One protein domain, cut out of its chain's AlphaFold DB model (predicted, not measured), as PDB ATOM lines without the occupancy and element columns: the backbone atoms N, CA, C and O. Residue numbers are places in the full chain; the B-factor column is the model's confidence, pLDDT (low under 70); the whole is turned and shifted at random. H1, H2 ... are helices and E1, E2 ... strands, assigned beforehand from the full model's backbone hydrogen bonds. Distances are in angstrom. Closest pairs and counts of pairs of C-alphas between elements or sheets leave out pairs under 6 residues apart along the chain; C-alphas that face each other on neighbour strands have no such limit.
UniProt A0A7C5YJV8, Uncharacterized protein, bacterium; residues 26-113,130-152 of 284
ATOM      1  N   SER A  26       6.671  20.064  24.138       80.44
ATOM      2  CA  SER A  26       6.374  19.153  25.246       80.44
ATOM      3  C   SER A  26       5.170  18.273  24.921       80.44
ATOM      4  O   SER A  26       4.063  18.783  24.760       80.44
ATOM      5  N   PHE A  27       5.367  16.955  24.873       82.06
ATOM      6  CA  PHE A  27       4.308  15.982  24.578       82.06
ATOM      7  C   PHE A  27       4.247  14.919  25.665       82.06
ATOM      8  O   PHE A  27       5.268  14.316  25.994       82.06
ATOM      9  N   ARG A  28       3.057  14.660  26.208       84.56
ATOM     10  CA  ARG A  28       2.832  13.532  27.117       84.56
ATOM     11  C   ARG A  28       2.324  12.342  26.316       84.56
ATOM     12  O   ARG A  28       1.307  12.454  25.640       84.56
ATOM     13  N   ILE A  29       3.013  11.213  26.421       82.69
ATOM     14  CA  ILE A  29       2.591   9.968  25.779       82.69
ATOM     15  C   ILE A  29       1.570   9.273  26.676       82.69
ATOM     16  O   ILE A  29       1.801   9.074  27.869       82.69
ATOM     17  N   THR A  30       0.438   8.899  26.095       86.19
ATOM     18  CA  THR A  30      -0.614   8.100  26.733       86.19
ATOM     19  C   THR A  30      -0.852   6.826  25.928       86.19
ATOM     20  O   THR A  30      -0.351   6.691  24.813       86.19
ATOM     21  N   GLU A  31      -1.665   5.917  26.459       85.81
ATOM     22  CA  GLU A  31      -2.065   4.679  25.774       85.81
ATOM     23  C   GLU A  31      -2.731   4.919  24.413       85.81
ATOM     24  O   GLU A  31      -2.597   4.114  23.494       85.81
ATOM     25  N   LYS A  32      -3.440   6.047  24.284       90.25
ATOM     26  CA  LYS A  32      -4.162   6.436  23.068       90.25
ATOM     27  C   LYS A  32      -3.313   7.274  22.118       90.25
ATOM     28  O   LYS A  32      -3.735   7.505  20.993       90.25
ATOM     29  N   THR A  33      -2.140   7.732  22.563       90.94
ATOM     30  CA  THR A  33      -1.300   8.616  21.761       90.94
ATOM     31  C   THR A  33      -0.721   7.855  20.578       90.94
ATOM     32  O   THR A  33      -0.044   6.839  20.752       90.94
ATOM     33  N   THR A  34      -0.956   8.369  19.375       93.44
ATOM     34  CA  THR A  34      -0.402   7.800  18.141       93.44
ATOM     35  C   THR A  34       0.864   8.534  17.717       93.44
ATOM     36  O   THR A  34       1.085   9.693  18.079       93.44
ATOM     37  N   LEU A  35       1.712   7.889  16.910       93.12
ATOM     38  CA  LEU A  35       2.873   8.579  16.342       93.12
ATOM     39  C   LEU A  35       2.438   9.766  15.468       93.12
ATOM     40  O   LEU A  35       3.023  10.845  15.560       93.12
ATOM     41  N   SER A  36       1.374   9.599  14.679       93.19
ATOM     42  CA  SER A  36       0.831  10.655  13.815       93.19
ATOM     43  C   SER A  36       0.407  11.905  14.587       93.19
ATOM     44  O   SER A  36       0.556  13.011  14.069       93.19
ATOM     45  N   GLU A  37      -0.110  11.771  15.809       93.62
ATOM     46  CA  GLU A  37      -0.464  12.920  16.653       93.62
ATOM     47  C   GLU A  37       0.772  13.719  17.068       93.62
ATOM     48  O   GLU A  37       0.763  14.950  16.981       93.62
ATOM     49  N   ILE A  38       1.853  13.031  17.454       91.69
ATOM     50  CA  ILE A  38       3.114  13.688  17.810       91.69
ATOM     51  C   ILE A  38       3.708  14.390  16.588       91.69
ATOM     52  O   ILE A  38       4.055  15.568  16.670       91.69
ATOM     53  N   LEU A  39       3.765  13.714  15.438       92.94
ATOM     54  CA  LEU A  39       4.281  14.302  14.196       92.94
ATOM     55  C   LEU A  39       3.456  15.519  13.754       92.94
ATOM     56  O   LEU A  39       4.017  16.566  13.444       92.94
ATOM     57  N   SER A  40       2.127  15.428  13.821       91.31
ATOM     58  CA  SER A  40       1.229  16.543  13.491       91.31
ATOM     59  C   SER A  40       1.416  17.729  14.441       91.31
ATOM     60  O   SER A  40       1.320  18.891  14.041       91.31
ATOM     61  N   ALA A  41       1.690  17.468  15.720       90.44
ATOM     62  CA  ALA A  41       1.986  18.520  16.680       90.44
ATOM     63  C   ALA A  41       3.359  19.167  16.423       90.44
ATOM     64  O   ALA A  41       3.457  20.392  16.481       90.44
ATOM     65  N   LEU A  42       4.375  18.387  16.039       90.50
ATOM     66  CA  LEU A  42       5.673  18.911  15.600       90.50
ATOM     67  C   LEU A  42       5.545  19.819  14.370       90.50
ATOM     68  O   LEU A  42       6.131  20.899  14.360       90.50
ATOM     69  N   THR A  43       4.754  19.435  13.365       88.81
ATOM     70  CA  THR A  43       4.515  20.274  12.177       88.81
ATOM     71  C   THR A  43       3.830  21.597  12.526       88.81
ATOM     72  O   THR A  43       4.157  22.621  11.941       88.81
ATOM     73  N   ARG A  44       2.910  21.613  13.500       88.50
ATOM     74  CA  ARG A  44       2.219  22.846  13.927       88.50
ATOM     75  C   ARG A  44       3.085  23.775  14.777       88.50
ATOM     76  O   ARG A  44       2.872  24.982  14.762       88.50
ATOM     77  N   GLN A  45       4.009  23.220  15.557       87.50
ATOM     78  CA  GLN A  45       4.802  23.969  16.540       87.50
ATOM     79  C   GLN A  45       6.211  24.314  16.045       87.50
ATOM     80  O   GLN A  45       6.972  24.969  16.756       87.50
ATOM     81  N   THR A  46       6.585  23.875  14.841       87.81
ATOM     82  CA  THR A  46       7.900  24.137  14.254       87.81
ATOM     83  C   THR A  46       7.767  24.626  12.818       87.81
ATOM     84  O   THR A  46       6.755  24.423  12.162       87.81
ATOM     85  N   THR A  47       8.816  25.263  12.307       87.12
ATOM     86  CA  THR A  47       8.886  25.713  10.909       87.12
ATOM     87  C   THR A  47       9.384  24.622   9.955       87.12
ATOM     88  O   THR A  47       9.696  24.912   8.798       87.12
ATOM     89  N   ALA A  48       9.521  23.383  10.439       88.25
ATOM     90  CA  ALA A  48       9.974  22.246   9.652       88.25
ATOM     91  C   ALA A  48       8.794  21.581   8.932       88.25
ATOM     92  O   ALA A  48       7.733  21.359   9.517       88.25
ATOM     93  N   GLN A  49       8.996  21.207   7.671       91.69
ATOM     94  CA  GLN A  49       8.033  20.400   6.926       91.69
ATOM     95  C   GLN A  49       8.331  18.915   7.158       91.69
ATOM     96  O   GLN A  49       9.422  18.463   6.821       91.69
ATOM     97  N   ILE A  50       7.372  18.147   7.678       93.06
ATOM     98  CA  ILE A  50       7.509  16.690   7.835       93.06
ATOM     99  C   ILE A  50       6.932  15.986   6.600       93.06
ATOM    100  O   ILE A  50       5.835  16.320   6.154       93.06
ATOM    101  N   ARG A  51       7.676  15.026   6.040       94.56
ATOM    102  CA  ARG A  51       7.301  14.229   4.865       94.56
ATOM    103  C   ARG A  51       7.399  12.735   5.156       94.56
ATOM    104  O   ARG A  51       8.389  12.272   5.720       94.56
ATOM    105  N   MET A  52       6.374  12.009   4.725       94.50
ATOM    106  CA  MET A  52       6.227  10.554   4.793       94.50
ATOM    107  C   MET A  52       5.415  10.103   3.577       94.50
ATOM    108  O   MET A  52       4.574  10.873   3.105       94.50
ATOM    109  N   ASP A  53       5.629   8.881   3.092       93.44
ATOM    110  CA  ASP A  53       4.741   8.298   2.080       93.44
ATOM    111  C   ASP A  53       3.372   7.902   2.677       93.44
ATOM    112  O   ASP A  53       3.144   7.961   3.890       93.44
ATOM    113  N   GLU A  54       2.413   7.550   1.820       92.38
ATOM    114  CA  GLU A  54       1.038   7.245   2.234       92.38
ATOM    115  C   GLU A  54       0.935   5.990   3.120       92.38
ATOM    116  O   GLU A  54       0.186   5.976   4.108       92.38
ATOM    117  N   ALA A  55       1.719   4.954   2.816       89.50
ATOM    118  CA  ALA A  55       1.726   3.706   3.573       89.50
ATOM    119  C   ALA A  55       2.267   3.929   4.994       89.50
ATOM    120  O   ALA A  55       1.659   3.504   5.981       89.50
ATOM    121  N   MET A  56       3.366   4.672   5.116       90.31
ATOM    122  CA  MET A  56       3.987   5.041   6.383       90.31
ATOM    123  C   MET A  56       3.097   5.984   7.189       90.31
ATOM    124  O   MET A  56       2.978   5.813   8.402       90.31
ATOM    125  N   ASN A  57       2.425   6.940   6.542       91.06
ATOM    126  CA  ASN A  57       1.427   7.785   7.203       91.06
ATOM    127  C   ASN A  57       0.289   6.942   7.795       91.06
ATOM    128  O   ASN A  57      -0.092   7.124   8.954       91.06
ATOM    129  N   SER A  58      -0.226   5.977   7.030       92.00
ATOM    130  CA  SER A  58      -1.282   5.063   7.481       92.00
ATOM    131  C   SER A  58      -0.830   4.175   8.642       92.00
ATOM    132  O   SER A  58      -1.608   3.878   9.555       92.00
ATOM    133  N   PHE A  59       0.439   3.764   8.651       91.25
ATOM    134  CA  PHE A  59       1.031   3.051   9.777       91.25
ATOM    135  C   PHE A  59       1.187   3.953  11.009       91.25
ATOM    136  O   PHE A  59       0.708   3.594  12.083       91.25
ATOM    137  N   ALA A  60       1.744   5.159  10.865       92.38
ATOM    138  CA  ALA A  60       1.942   6.107  11.965       92.38
ATOM    139  C   ALA A  60       0.634   6.523  12.662       92.38
ATOM    140  O   ALA A  60       0.640   6.795  13.864       92.38
ATOM    141  N   ARG A  61      -0.494   6.541  11.939       93.50
ATOM    142  CA  ARG A  61      -1.834   6.792  12.509       93.50
ATOM    143  C   ARG A  61      -2.338   5.670  13.412       93.50
ATOM    144  O   ARG A  61      -3.135   5.931  14.302       93.50
ATOM    145  N   ARG A  62      -1.902   4.430  13.184       91.69
ATOM    146  CA  ARG A  62      -2.311   3.247  13.967       91.69
ATOM    147  C   ARG A  62      -1.253   2.817  14.979       91.69
ATOM    148  O   ARG A  62      -1.542   2.052  15.897       91.69
ATOM    149  N   TYR A  63      -0.022   3.288  14.807       92.31
ATOM    150  CA  TYR A  63       1.078   3.016  15.712       92.31
ATOM    151  C   TYR A  63       0.821   3.682  17.069       92.31
ATOM    152  O   TYR A  63       0.867   4.907  17.190       92.31
ATOM    153  N   THR A  64       0.579   2.856  18.086       89.56
ATOM    154  CA  THR A  64       0.612   3.248  19.503       89.56
ATOM    155  C   THR A  64       1.979   2.942  20.095       89.56
ATOM    156  O   THR A  64       2.646   2.031  19.619       89.56
ATOM    157  N   PHE A  65       2.401   3.677  21.121       86.12
ATOM    158  CA  PHE A  65       3.702   3.480  21.771       86.12
ATOM    159  C   PHE A  65       3.726   2.234  22.677       86.12
ATOM    160  O   PHE A  65       2.666   1.776  23.117       86.12
ATOM    161  N   PRO A  66       4.911   1.671  22.980       82.50
ATOM    162  CA  PRO A  66       5.018   0.568  23.928       82.50
ATOM    163  C   PRO A  66       4.652   1.005  25.362       82.50
ATOM    164  O   PRO A  66       4.910   2.156  25.725       82.50
ATOM    165  N   PRO A  67       4.150   0.093  26.220       79.12
ATOM    166  CA  PRO A  67       3.638   0.451  27.546       79.12
ATOM    167  C   PRO A  67       4.607   1.208  28.460       79.12
ATOM    168  O   PRO A  67       4.208   2.135  29.154       79.12
ATOM    169  N   HIS A  68       5.901   0.887  28.406       75.75
ATOM    170  CA  HIS A  68       6.929   1.565  29.206       75.75
ATOM    171  C   HIS A  68       7.146   3.043  28.831       75.75
ATOM    172  O   HIS A  68       7.850   3.757  29.540       75.75
ATOM    173  N   MET A  69       6.580   3.514  27.715       76.75
ATOM    174  CA  MET A  69       6.610   4.925  27.328       76.75
ATOM    175  C   MET A  69       5.384   5.707  27.815       76.75
ATOM    176  O   MET A  69       5.373   6.935  27.710       76.75
ATOM    177  N   PHE A  70       4.350   5.051  28.343       78.38
ATOM    178  CA  PHE A  70       3.164   5.744  28.837       78.38
ATOM    179  C   PHE A  70       3.505   6.599  30.061       78.38
ATOM    180  O   PHE A  70       4.247   6.197  30.951       78.38
ATOM    181  N   GLY A  71       3.004   7.833  30.079       73.62
ATOM    182  CA  GLY A  71       3.358   8.842  31.077       73.62
ATOM    183  C   GLY A  71       4.664   9.590  30.791       73.62
ATOM    184  O   GLY A  71       4.901  10.623  31.422       73.62
ATOM    185  N   ALA A  72       5.481   9.151  29.824       75.00
ATOM    186  CA  ALA A  72       6.693   9.868  29.450       75.00
ATOM    187  C   ALA A  72       6.360  11.251  28.871       75.00
ATOM    188  O   ALA A  72       5.433  11.415  28.073       75.00
ATOM    189  N   ILE A  73       7.150  12.249  29.271       76.62
ATOM    190  CA  ILE A  73       7.089  13.605  28.723       76.62
ATOM    191  C   ILE A  73       8.283  13.787  27.791       76.62
ATOM    192  O   ILE A  73       9.427  13.810  28.256       76.62
ATOM    193  N   LEU A  74       8.003  13.919  26.499       75.88
ATOM    194  CA  LEU A  74       8.962  14.267  25.457       75.88
ATOM    195  C   LEU A  74       9.209  15.766  25.497       75.88
ATOM    196  O   LEU A  74       8.247  16.525  25.410       75.88
ATOM    197  N   LYS A  75      10.468  16.192  25.597       75.75
ATOM    198  CA  LYS A  75      10.851  17.606  25.539       75.75
ATOM    199  C   LYS A  75      11.919  17.818  24.473       75.75
ATOM    200  O   LYS A  75      12.803  16.977  24.331       75.75
ATOM    201  N   GLY A  76      11.846  18.930  23.748       76.44
ATOM    202  CA  GLY A  76      12.858  19.309  22.762       76.44
ATOM    203  C   GLY A  76      12.710  20.759  22.316       76.44
ATOM    204  O   GLY A  76      11.622  21.331  22.385       76.44
ATOM    205  N   LYS A  77      13.807  21.369  21.870       77.81
ATOM    206  CA  LYS A  77      13.827  22.758  21.370       77.81
ATOM    207  C   LYS A  77      13.411  22.868  19.904       77.81
ATOM    208  O   LYS A  77      13.098  23.950  19.423       77.81
ATOM    209  N   ASN A  78      13.476  21.761  19.170       80.75
ATOM    210  CA  ASN A  78      13.123  21.672  17.759       80.75
ATOM    211  C   ASN A  78      12.648  20.250  17.420       80.75
ATOM    212  O   ASN A  78      12.813  19.319  18.212       80.75
ATOM    213  N   ALA A  79      12.068  20.079  16.229       85.31
ATOM    214  CA  ALA A  79      11.573  18.783  15.772       85.31
ATOM    215  C   ALA A  79      12.680  17.719  15.697       85.31
ATOM    216  O   ALA A  79      12.441  16.578  16.074       85.31
ATOM    217  N   GLY A  80      13.897  18.088  15.289       83.31
ATOM    218  CA  GLY A  80      15.028  17.161  15.211       83.31
ATOM    219  C   GLY A  80      15.416  16.566  16.568       83.31
ATOM    220  O   GLY A  80      15.721  15.380  16.644       83.31
ATOM    221  N   GLU A  81      15.355  17.339  17.654       80.12
ATOM    222  CA  GLU A  81      15.622  16.836  19.009       80.12
ATOM    223  C   GLU A  81      14.542  15.852  19.472       80.12
ATOM    224  O   GLU A  81      14.866  14.788  20.000       80.12
ATOM    225  N   VAL A  82      13.264  16.161  19.224       83.50
ATOM    226  CA  VAL A  82      12.153  15.260  19.572       83.50
ATOM    227  C   VAL A  82      12.229  13.964  18.760       83.50
ATOM    228  O   VAL A  82      12.080  12.881  19.321       83.50
ATOM    229  N   LEU A  83      12.521  14.049  17.460       87.00
ATOM    230  CA  LEU A  83      12.669  12.876  16.592       87.00
ATOM    231  C   LEU A  83      13.927  12.070  16.925       87.00
ATOM    232  O   LEU A  83      13.874  10.847  16.930       87.00
ATOM    233  N   SER A  84      15.034  12.721  17.288       80.12
ATOM    234  CA  SER A  84      16.226  12.039  17.814       80.12
ATOM    235  C   SER A  84      15.926  11.272  19.094       80.12
ATOM    236  O   SER A  84      16.485  10.200  19.303       80.12
ATOM    237  N   PHE A  85      15.063  11.814  19.958       78.81
ATOM    238  CA  PHE A  85      14.636  11.113  21.162       78.81
ATOM    239  C   PHE A  85      13.728   9.926  20.834       78.81
ATOM    240  O   PHE A  85      13.924   8.885  21.443       78.81
ATOM    241  N   LEU A  86      12.766  10.083  19.912       83.44
ATOM    242  CA  LEU A  86      11.755   9.078  19.533       83.44
ATOM    243  C   LEU A  86      12.264   7.951  18.624       83.44
ATOM    244  O   LEU A  86      11.736   6.840  18.655       83.44
ATOM    245  N   PHE A  87      13.223   8.257  17.758       84.81
ATOM    246  CA  PHE A  87      13.782   7.352  16.746       84.81
ATOM    247  C   PHE A  87      15.262   7.060  17.025       84.81
ATOM    248  O   PHE A  87      15.995   6.559  16.170       84.81
ATOM    249  N   GLY A  88      15.730   7.432  18.219       71.00
ATOM    250  CA  GLY A  88      17.134   7.389  18.589       71.00
ATOM    251  C   GLY A  88      17.718   5.984  18.531       71.00
ATOM    252  O   GLY A  88      17.076   4.998  18.872       71.00
ATOM    253  N   ALA A  89      18.994   5.900  18.163       57.41
ATOM    254  CA  ALA A  89      19.761   4.656  18.177       57.41
ATOM    255  C   ALA A  89      20.279   4.289  19.581       57.41
ATOM    256  O   ALA A  89      21.013   3.318  19.740       57.41
ATOM    257  N   GLY A  90      19.928   5.049  20.622       52.09
ATOM    258  CA  GLY A  90      20.526   4.907  21.942       52.09
ATOM    259  C   GLY A  90      19.826   3.862  22.791       52.09
ATOM    260  O   GLY A  90      18.645   3.949  23.090       52.09
ATOM    261  N   TRP A  91      20.581   2.849  23.154       54.53
ATOM    262  CA  TRP A  91      20.322   1.971  24.294       54.53
ATOM    263  C   TRP A  91      21.654   1.370  24.721       54.53
ATOM    264  O   TRP A  91      21.880   1.162  25.901       54.53
ATOM    265  N   GLU A  92      22.595   1.245  23.779       43.25
ATOM    266  CA  GLU A  92      23.953   0.775  24.021       43.25
ATOM    267  C   GLU A  92      24.942   1.736  23.347       43.25
ATOM    268  O   GLU A  92      24.957   1.871  22.127       43.25
ATOM    269  N   GLY A  93      25.707   2.485  24.147       40.97
ATOM    270  CA  GLY A  93      26.938   3.170  23.721       40.97
ATOM    271  C   GLY A  93      26.865   4.319  22.698       40.97
ATOM    272  O   GLY A  93      27.876   4.984  22.502       40.97
ATOM    273  N   SER A  94      25.732   4.609  22.050       41.69
ATOM    274  CA  SER A  94      25.699   5.602  20.961       41.69
ATOM    275  C   SER A  94      25.736   7.064  21.432       41.69
ATOM    276  O   SER A  94      25.108   7.431  22.431       41.69
ATOM    277  N   SER A  95      26.380   7.920  20.636       39.53
ATOM    278  CA  SER A  95      26.590   9.350  20.877       39.53
ATOM    279  C   SER A  95      25.325  10.203  20.685       39.53
ATOM    280  O   SER A  95      25.186  10.924  19.696       39.53
ATOM    281  N   LEU A  96      24.399  10.189  21.644       46.75
ATOM    282  CA  LEU A  96      23.580  11.390  21.846       46.75
ATOM    283  C   LEU A  96      24.471  12.474  22.454       46.75
ATOM    284  O   LEU A  96      25.276  12.184  23.342       46.75
ATOM    285  N   LYS A  97      24.327  13.724  21.993       47.78
ATOM    286  CA  LYS A  97      25.028  14.866  22.600       47.78
ATOM    287  C   LYS A  97      24.763  14.866  24.108       47.78
ATOM    288  O   LYS A  97      23.615  14.707  24.531       47.78
ATOM    289  N   GLY A  98      25.819  15.034  24.908       52.56
ATOM    290  CA  GLY A  98      25.763  14.910  26.370       52.56
ATOM    291  C   GLY A  98      24.674  15.770  27.020       52.56
ATOM    292  O   GLY A  98      24.039  15.330  27.971       52.56
ATOM    293  N   GLU A  99      24.380  16.930  26.434       58.81
ATOM    294  CA  GLU A  99      23.322  17.866  26.843       58.81
ATOM    295  C   GLU A  99      21.900  17.292  26.757       58.81
ATOM    296  O   GLU A  99      21.023  17.709  27.509       58.81
ATOM    297  N   ILE A 100      21.645  16.366  25.828       52.56
ATOM    298  CA  ILE A 100      20.356  15.673  25.693       52.56
ATOM    299  C   ILE A 100      20.331  14.491  26.661       52.56
ATOM    300  O   ILE A 100      19.344  14.278  27.354       52.56
ATOM    301  N   ARG A 101      21.441  13.752  26.769       54.56
ATOM    302  CA  ARG A 101      21.560  12.607  27.683       54.56
ATOM    303  C   ARG A 101      21.378  13.014  29.150       54.56
ATOM    304  O   ARG A 101      20.693  12.313  29.888       54.56
ATOM    305  N   SER A 102      21.926  14.160  29.558       56.59
ATOM    306  CA  SER A 102      21.816  14.688  30.926       56.59
ATOM    307  C   SER A 102      20.400  15.128  31.315       56.59
ATOM    308  O   SER A 102      20.102  15.217  32.501       56.59
ATOM    309  N   GLN A 103      19.507  15.356  30.345       53.62
ATOM    310  CA  GLN A 103      18.091  15.659  30.596       53.62
ATOM    311  C   GLN A 103      17.251  14.401  30.858       53.62
ATOM    312  O   GLN A 103      16.117  14.497  31.332       53.62
ATOM    313  N   PHE A 104      17.800  13.218  30.568       52.44
ATOM    314  CA  PHE A 104      17.115  11.935  30.685       52.44
ATOM    315  C   PHE A 104      17.983  10.884  31.407       52.44
ATOM    316  O   PHE A 104      18.098   9.761  30.915       52.44
ATOM    317  N   PRO A 105      18.588  11.204  32.573       43.78
ATOM    318  CA  PRO A 105      19.612  10.361  33.201       43.78
ATOM    319  C   PRO A 105      19.085   8.984  33.628       43.78
ATOM    320  O   PRO A 105      19.851   8.032  33.680       43.78
ATOM    321  N   ASN A 106      17.768   8.873  33.843       41.44
ATOM    322  CA  ASN A 106      17.090   7.665  34.320       41.44
ATOM    323  C   ASN A 106      15.960   7.208  33.381       41.44
ATOM    324  O   ASN A 106      15.000   6.584  33.832       41.44
ATOM    325  N   ARG A 107      15.986   7.580  32.092       45.00
ATOM    326  CA  ARG A 107      14.918   7.199  31.150       45.00
ATOM    327  C   ARG A 107      15.458   6.363  30.002       45.00
ATOM    328  O   ARG A 107      16.409   6.746  29.328       45.00
ATOM    329  N   MET A 108      14.781   5.244  29.754       54.41
ATOM    330  CA  MET A 108      14.909   4.486  28.515       54.41
ATOM    331  C   MET A 108      14.622   5.430  27.345       54.41
ATOM    332  O   MET A 108      13.574   6.079  27.312       54.41
ATOM    333  N   LEU A 109      15.555   5.538  26.399       57.22
ATOM    334  CA  LEU A 109      15.302   6.279  25.169       57.22
ATOM    335  C   LEU A 109      14.134   5.625  24.435       57.22
ATOM    336  O   LEU A 109      14.069   4.401  24.299       57.22
ATOM    337  N   ALA A 110      13.204   6.454  23.978       62.75
ATOM    338  CA  ALA A 110      12.098   5.998  23.169       62.75
ATOM    339  C   ALA A 110      12.648   5.593  21.804       62.75
ATOM    340  O   ALA A 110      12.958   6.450  21.000       62.75
ATOM    341  N   ARG A 111      12.795   4.305  21.509       73.31
ATOM    342  CA  ARG A 111      13.225   3.883  20.164       73.31
ATOM    343  C   ARG A 111      12.076   3.760  19.167       73.31
ATOM    344  O   ARG A 111      12.321   3.309  18.059       73.31
ATOM    345  N   THR A 112      10.844   4.092  19.579       84.38
ATOM    346  CA  THR A 112       9.599   3.690  18.892       84.38
ATOM    347  C   THR A 112       9.766   2.311  18.259       84.38
ATOM    348  O   THR A 112       9.820   2.182  17.036       84.38
ATOM    349  N   PRO A 113       9.952   1.272  19.091       87.94
ATOM    350  CA  PRO A 113      10.233  -0.058  18.582       87.94
ATOM    351  C   PRO A 113       9.141  -0.546  17.633       87.94
ATOM    352  O   PRO A 113       8.016  -0.048  17.666       87.94
ATOM    353  N   ALA A 130      11.802   1.455  14.762       89.62
ATOM    354  CA  ALA A 130      10.884   1.212  13.653       89.62
ATOM    355  C   ALA A 130      11.081   2.253  12.550       89.62
ATOM    356  O   ALA A 130      11.016   1.929  11.366       89.62
ATOM    357  N   PHE A 131      11.377   3.490  12.947       89.88
ATOM    358  CA  PHE A 131      11.504   4.624  12.047       89.88
ATOM    359  C   PHE A 131      12.920   5.188  12.028       89.88
ATOM    360  O   PHE A 131      13.639   5.186  13.030       89.88
ATOM    361  N   GLU A 132      13.284   5.729  10.877       89.62
ATOM    362  CA  GLU A 132      14.425   6.610  10.681       89.62
ATOM    363  C   GLU A 132      13.959   7.953  10.145       89.62
ATOM    364  O   GLU A 132      12.831   8.112   9.673       89.62
ATOM    365  N   TRP A 133      14.836   8.945  10.249       91.62
ATOM    366  CA  TRP A 133      14.557  10.273   9.747       91.62
ATOM    367  C   TRP A 133      15.831  10.961   9.267       91.62
ATOM    368  O   TRP A 133      16.928  10.701   9.763       91.62
ATOM    369  N   LYS A 134      15.668  11.882   8.317       92.81
ATOM    370  CA  LYS A 134      16.715  12.791   7.844       92.81
ATOM    371  C   LYS A 134      16.184  14.208   7.793       92.81
ATOM    372  O   LYS A 134      14.993  14.419   7.564       92.81
ATOM    373  N   TRP A 135      17.084  15.166   7.955       92.94
ATOM    374  CA  TRP A 135      16.799  16.579   7.763       92.94
ATOM    375  C   TRP A 135      17.604  17.129   6.593       92.94
ATOM    376  O   TRP A 135      18.800  16.872   6.478       92.94
ATOM    377  N   GLU A 136      16.940  17.906   5.746       93.62
ATOM    378  CA  GLU A 136      17.513  18.539   4.563       93.62
ATOM    379  C   GLU A 136      17.039  19.997   4.488       93.62
ATOM    380  O   GLU A 136      15.883  20.306   4.780       93.62
ATOM    381  N   LYS A 137      17.908  20.918   4.061       91.69
ATOM    382  CA  LYS A 137      17.541  22.323   3.815       91.69
ATOM    383  C   LYS A 137      17.933  22.733   2.395       91.69
ATOM    384  O   LYS A 137      18.999  23.318   2.206       91.69
ATOM    385  N   PRO A 138      17.103  22.412   1.387       89.69
ATOM    386  CA  PRO A 138      17.367  22.846   0.022       89.69
ATOM    387  C   PRO A 138      17.303  24.375  -0.081       89.69
ATOM    388  O   PRO A 138      16.595  25.041   0.682       89.69
ATOM    389  N   LYS A 139      18.038  24.946  -1.041       90.00
ATOM    390  CA  LYS A 139      17.998  26.386  -1.335       90.00
ATOM    391  C   LYS A 139      16.562  26.791  -1.703       90.00
ATOM    392  O   LYS A 139      15.953  26.162  -2.557       90.00
ATOM    393  N   GLY A 140      16.025  27.818  -1.039       86.81
ATOM    394  CA  GLY A 140      14.624  28.241  -1.200       86.81
ATOM    395  C   GLY A 140      13.593  27.374  -0.460       86.81
ATOM    396  O   GLY A 140      12.397  27.593  -0.613       86.81
ATOM    397  N   GLY A 141      14.034  26.395   0.337       84.25
ATOM    398  CA  GLY A 141      13.160  25.556   1.154       84.25
ATOM    399  C   GLY A 141      12.611  26.253   2.410       84.25
ATOM    400  O   GLY A 141      12.995  27.382   2.726       84.25
ATOM    401  N   PRO A 142      11.732  25.568   3.165       84.88
ATOM    402  CA  PRO A 142      11.150  26.099   4.398       84.88
ATOM    403  C   PRO A 142      12.224  26.454   5.436       84.88
ATOM    404  O   PRO A 142      13.276  25.814   5.516       84.88
ATOM    405  N   VAL A 143      11.942  27.459   6.274       85.50
ATOM    406  CA  VAL A 143      12.890  28.004   7.268       85.50
ATOM    407  C   VAL A 143      13.460  26.911   8.180       85.50
ATOM    408  O   VAL A 143      14.674  26.884   8.413       85.50
ATOM    409  N   GLY A 144      12.603  25.993   8.645       83.25
ATOM    410  CA  GLY A 144      12.971  24.864   9.501       83.25
ATOM    411  C   GLY A 144      13.474  23.626   8.755       83.25
ATOM    412  O   GLY A 144      13.776  22.624   9.398       83.25
ATOM    413  N   GLY A 145      13.594  23.681   7.426       90.94
ATOM    414  CA  GLY A 145      13.996  22.562   6.573       90.94
ATOM    415  C   GLY A 145      12.905  21.506   6.373       90.94
ATOM    416  O   GLY A 145      11.756  21.662   6.790       90.94
ATOM    417  N   ILE A 146      13.276  20.438   5.680       93.75
ATOM    418  CA  ILE A 146      12.432  19.295   5.344       93.75
ATOM    419  C   ILE A 146      12.929  18.102   6.152       93.75
ATOM    420  O   ILE A 146      14.097  17.730   6.075       93.75
ATOM    421  N   ILE A 147      12.032  17.500   6.920       94.44
ATOM    422  CA  ILE A 147      12.262  16.272   7.667       94.44
ATOM    423  C   ILE A 147      11.561  15.147   6.921       94.44
ATOM    424  O   ILE A 147      10.338  15.150   6.818       94.44
ATOM    425  N   THR A 148      12.319  14.178   6.423       95.50
ATOM    426  CA  THR A 148      11.748  12.960   5.830       95.50
ATOM    427  C   THR A 148      11.838  11.838   6.851       95.50
ATOM    428  O   THR A 148      12.909  11.642   7.420       95.50
ATOM    429  N   ILE A 149      10.737  11.127   7.091       94.38
ATOM    430  CA  ILE A 149      10.655   9.983   8.011       94.38
ATOM    431  C   ILE A 149      10.301   8.739   7.196       94.38
ATOM    432  O   ILE A 149       9.404   8.805   6.355       94.38
ATOM    433  N   TRP A 150      10.973   7.616   7.454       92.94
ATOM    434  CA  TRP A 150      10.669   6.337   6.811       92.94
ATOM    435  C   TRP A 150      10.716   5.157   7.777       92.94
ATOM    436  O   TRP A 150      11.331   5.231   8.840       92.94
ATOM    437  N   LEU A 151      10.043   4.065   7.406       91.44
ATOM    438  CA  LEU A 151      10.129   2.797   8.126       91.44
ATOM    439  C   LEU A 151      11.461   2.112   7.790       91.44
ATOM    440  O   LEU A 151      11.800   1.946   6.620       91.44
ATOM    441  N   ARG A 152      12.220   1.732   8.816       89.25
ATOM    442  CA  ARG A 152      13.529   1.071   8.692       89.25
ATOM    443  C   ARG A 152      13.422  -0.452   8.683       89.25
ATOM    444  O   ARG A 152      14.262  -1.127   8.104       89.25
TER     445      ARG A 152
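AT A GLANCE: This is residues 26 to 113 and 130 to 152 of the 284 residues of an uncharacterized protein of bacterium (UniProt A0A7C5YJV8). Two helices side by side, H1 and H3, make a loose layer between a three-stranded sheet and a small pair of strands, E1 and E3; H3 lies near the middle, over the larger sheet. H2 makes a corner with H1 beside that sheet, while H4 lies in a low-confidence loop region away from it. The printed 111 residues hold, in order, E1 H1 E2 H2 E3 H3 H4 E4 E5: four named helices and five named strands, with under half of the residues in named elements. The larger sheet, in the order E2 E5 E4, is mixed, the smaller is antiparallel, and the class is mixed, helices and strands. The whole is compact, with a radius of gyration of the C-alphas of 13.7 A and spans of 41 by 32 by 25 A.

HOW THE PARTS SIT: Start at E1, residues 26 to 28, and look across to E3, residues 73 to 76: they are antiparallel, with N 27 and O 74 3.0 A apart. Next comes H1, residues 35 to 45; its closest C-alpha to E1 is that of Ile 38, 7.2 A from Phe 27. Go on to E2, residues 49 to 51, an edge strand parallel to E5, residues 146 to 151; N 51 and O 147 are 2.8 A apart. H2, residues 54 to 62, touches H1 at about perpendicular, 77 degrees, closest at the C-alphas of Ser 36 and Arg 61, 4.9 A. Both H1 and H2 only graze the sheet of three strands. H3, residues 79 to 86, is on that sheet at a height of 9.4 A, and its closest C-alphas to E3 are those of Val 82 and Gly 76, 5.2 A. H3 and H1 are close but not clearly touching, at a shallow tilt of 23 degrees, opposite ways; the C-alphas of Leu 42 and Ala 79 are closest, 5.9 A. H4, residues 98 to 101, is only just apart from H3, at 8.3 A. Last, E4, residues 131 to 136, forms a hairpin with E5, with N 134 and O 148 2.9 A apart. Every O i to N i+4 pair is within hydrogen-bond range in H1 and H3, and 4 of 5 in H2; H4 is too short for one.

IN THESE COORDINATES: Find C-alpha 26 at (6.374, 19.153, 25.246), where E1 begins. H1 runs 15.5 A from C-alpha 35 at (2.873, 8.579, 16.342), and H2 12.8 A. E4 and E5 are each 16.9 A long; E5 ends at C-alpha 151, (10.129, 2.797, 8.126).

THE WHOLE: The C-alphas of Pro 67 and Gly 140 are farthest apart, 41.5 A. Residues 114 to 129 are not printed; C-alphas 113 and 130 are 5.1 A apart across the cut. The link H3 to H4 is long, and residues 89 to 110 have pLDDT under 70.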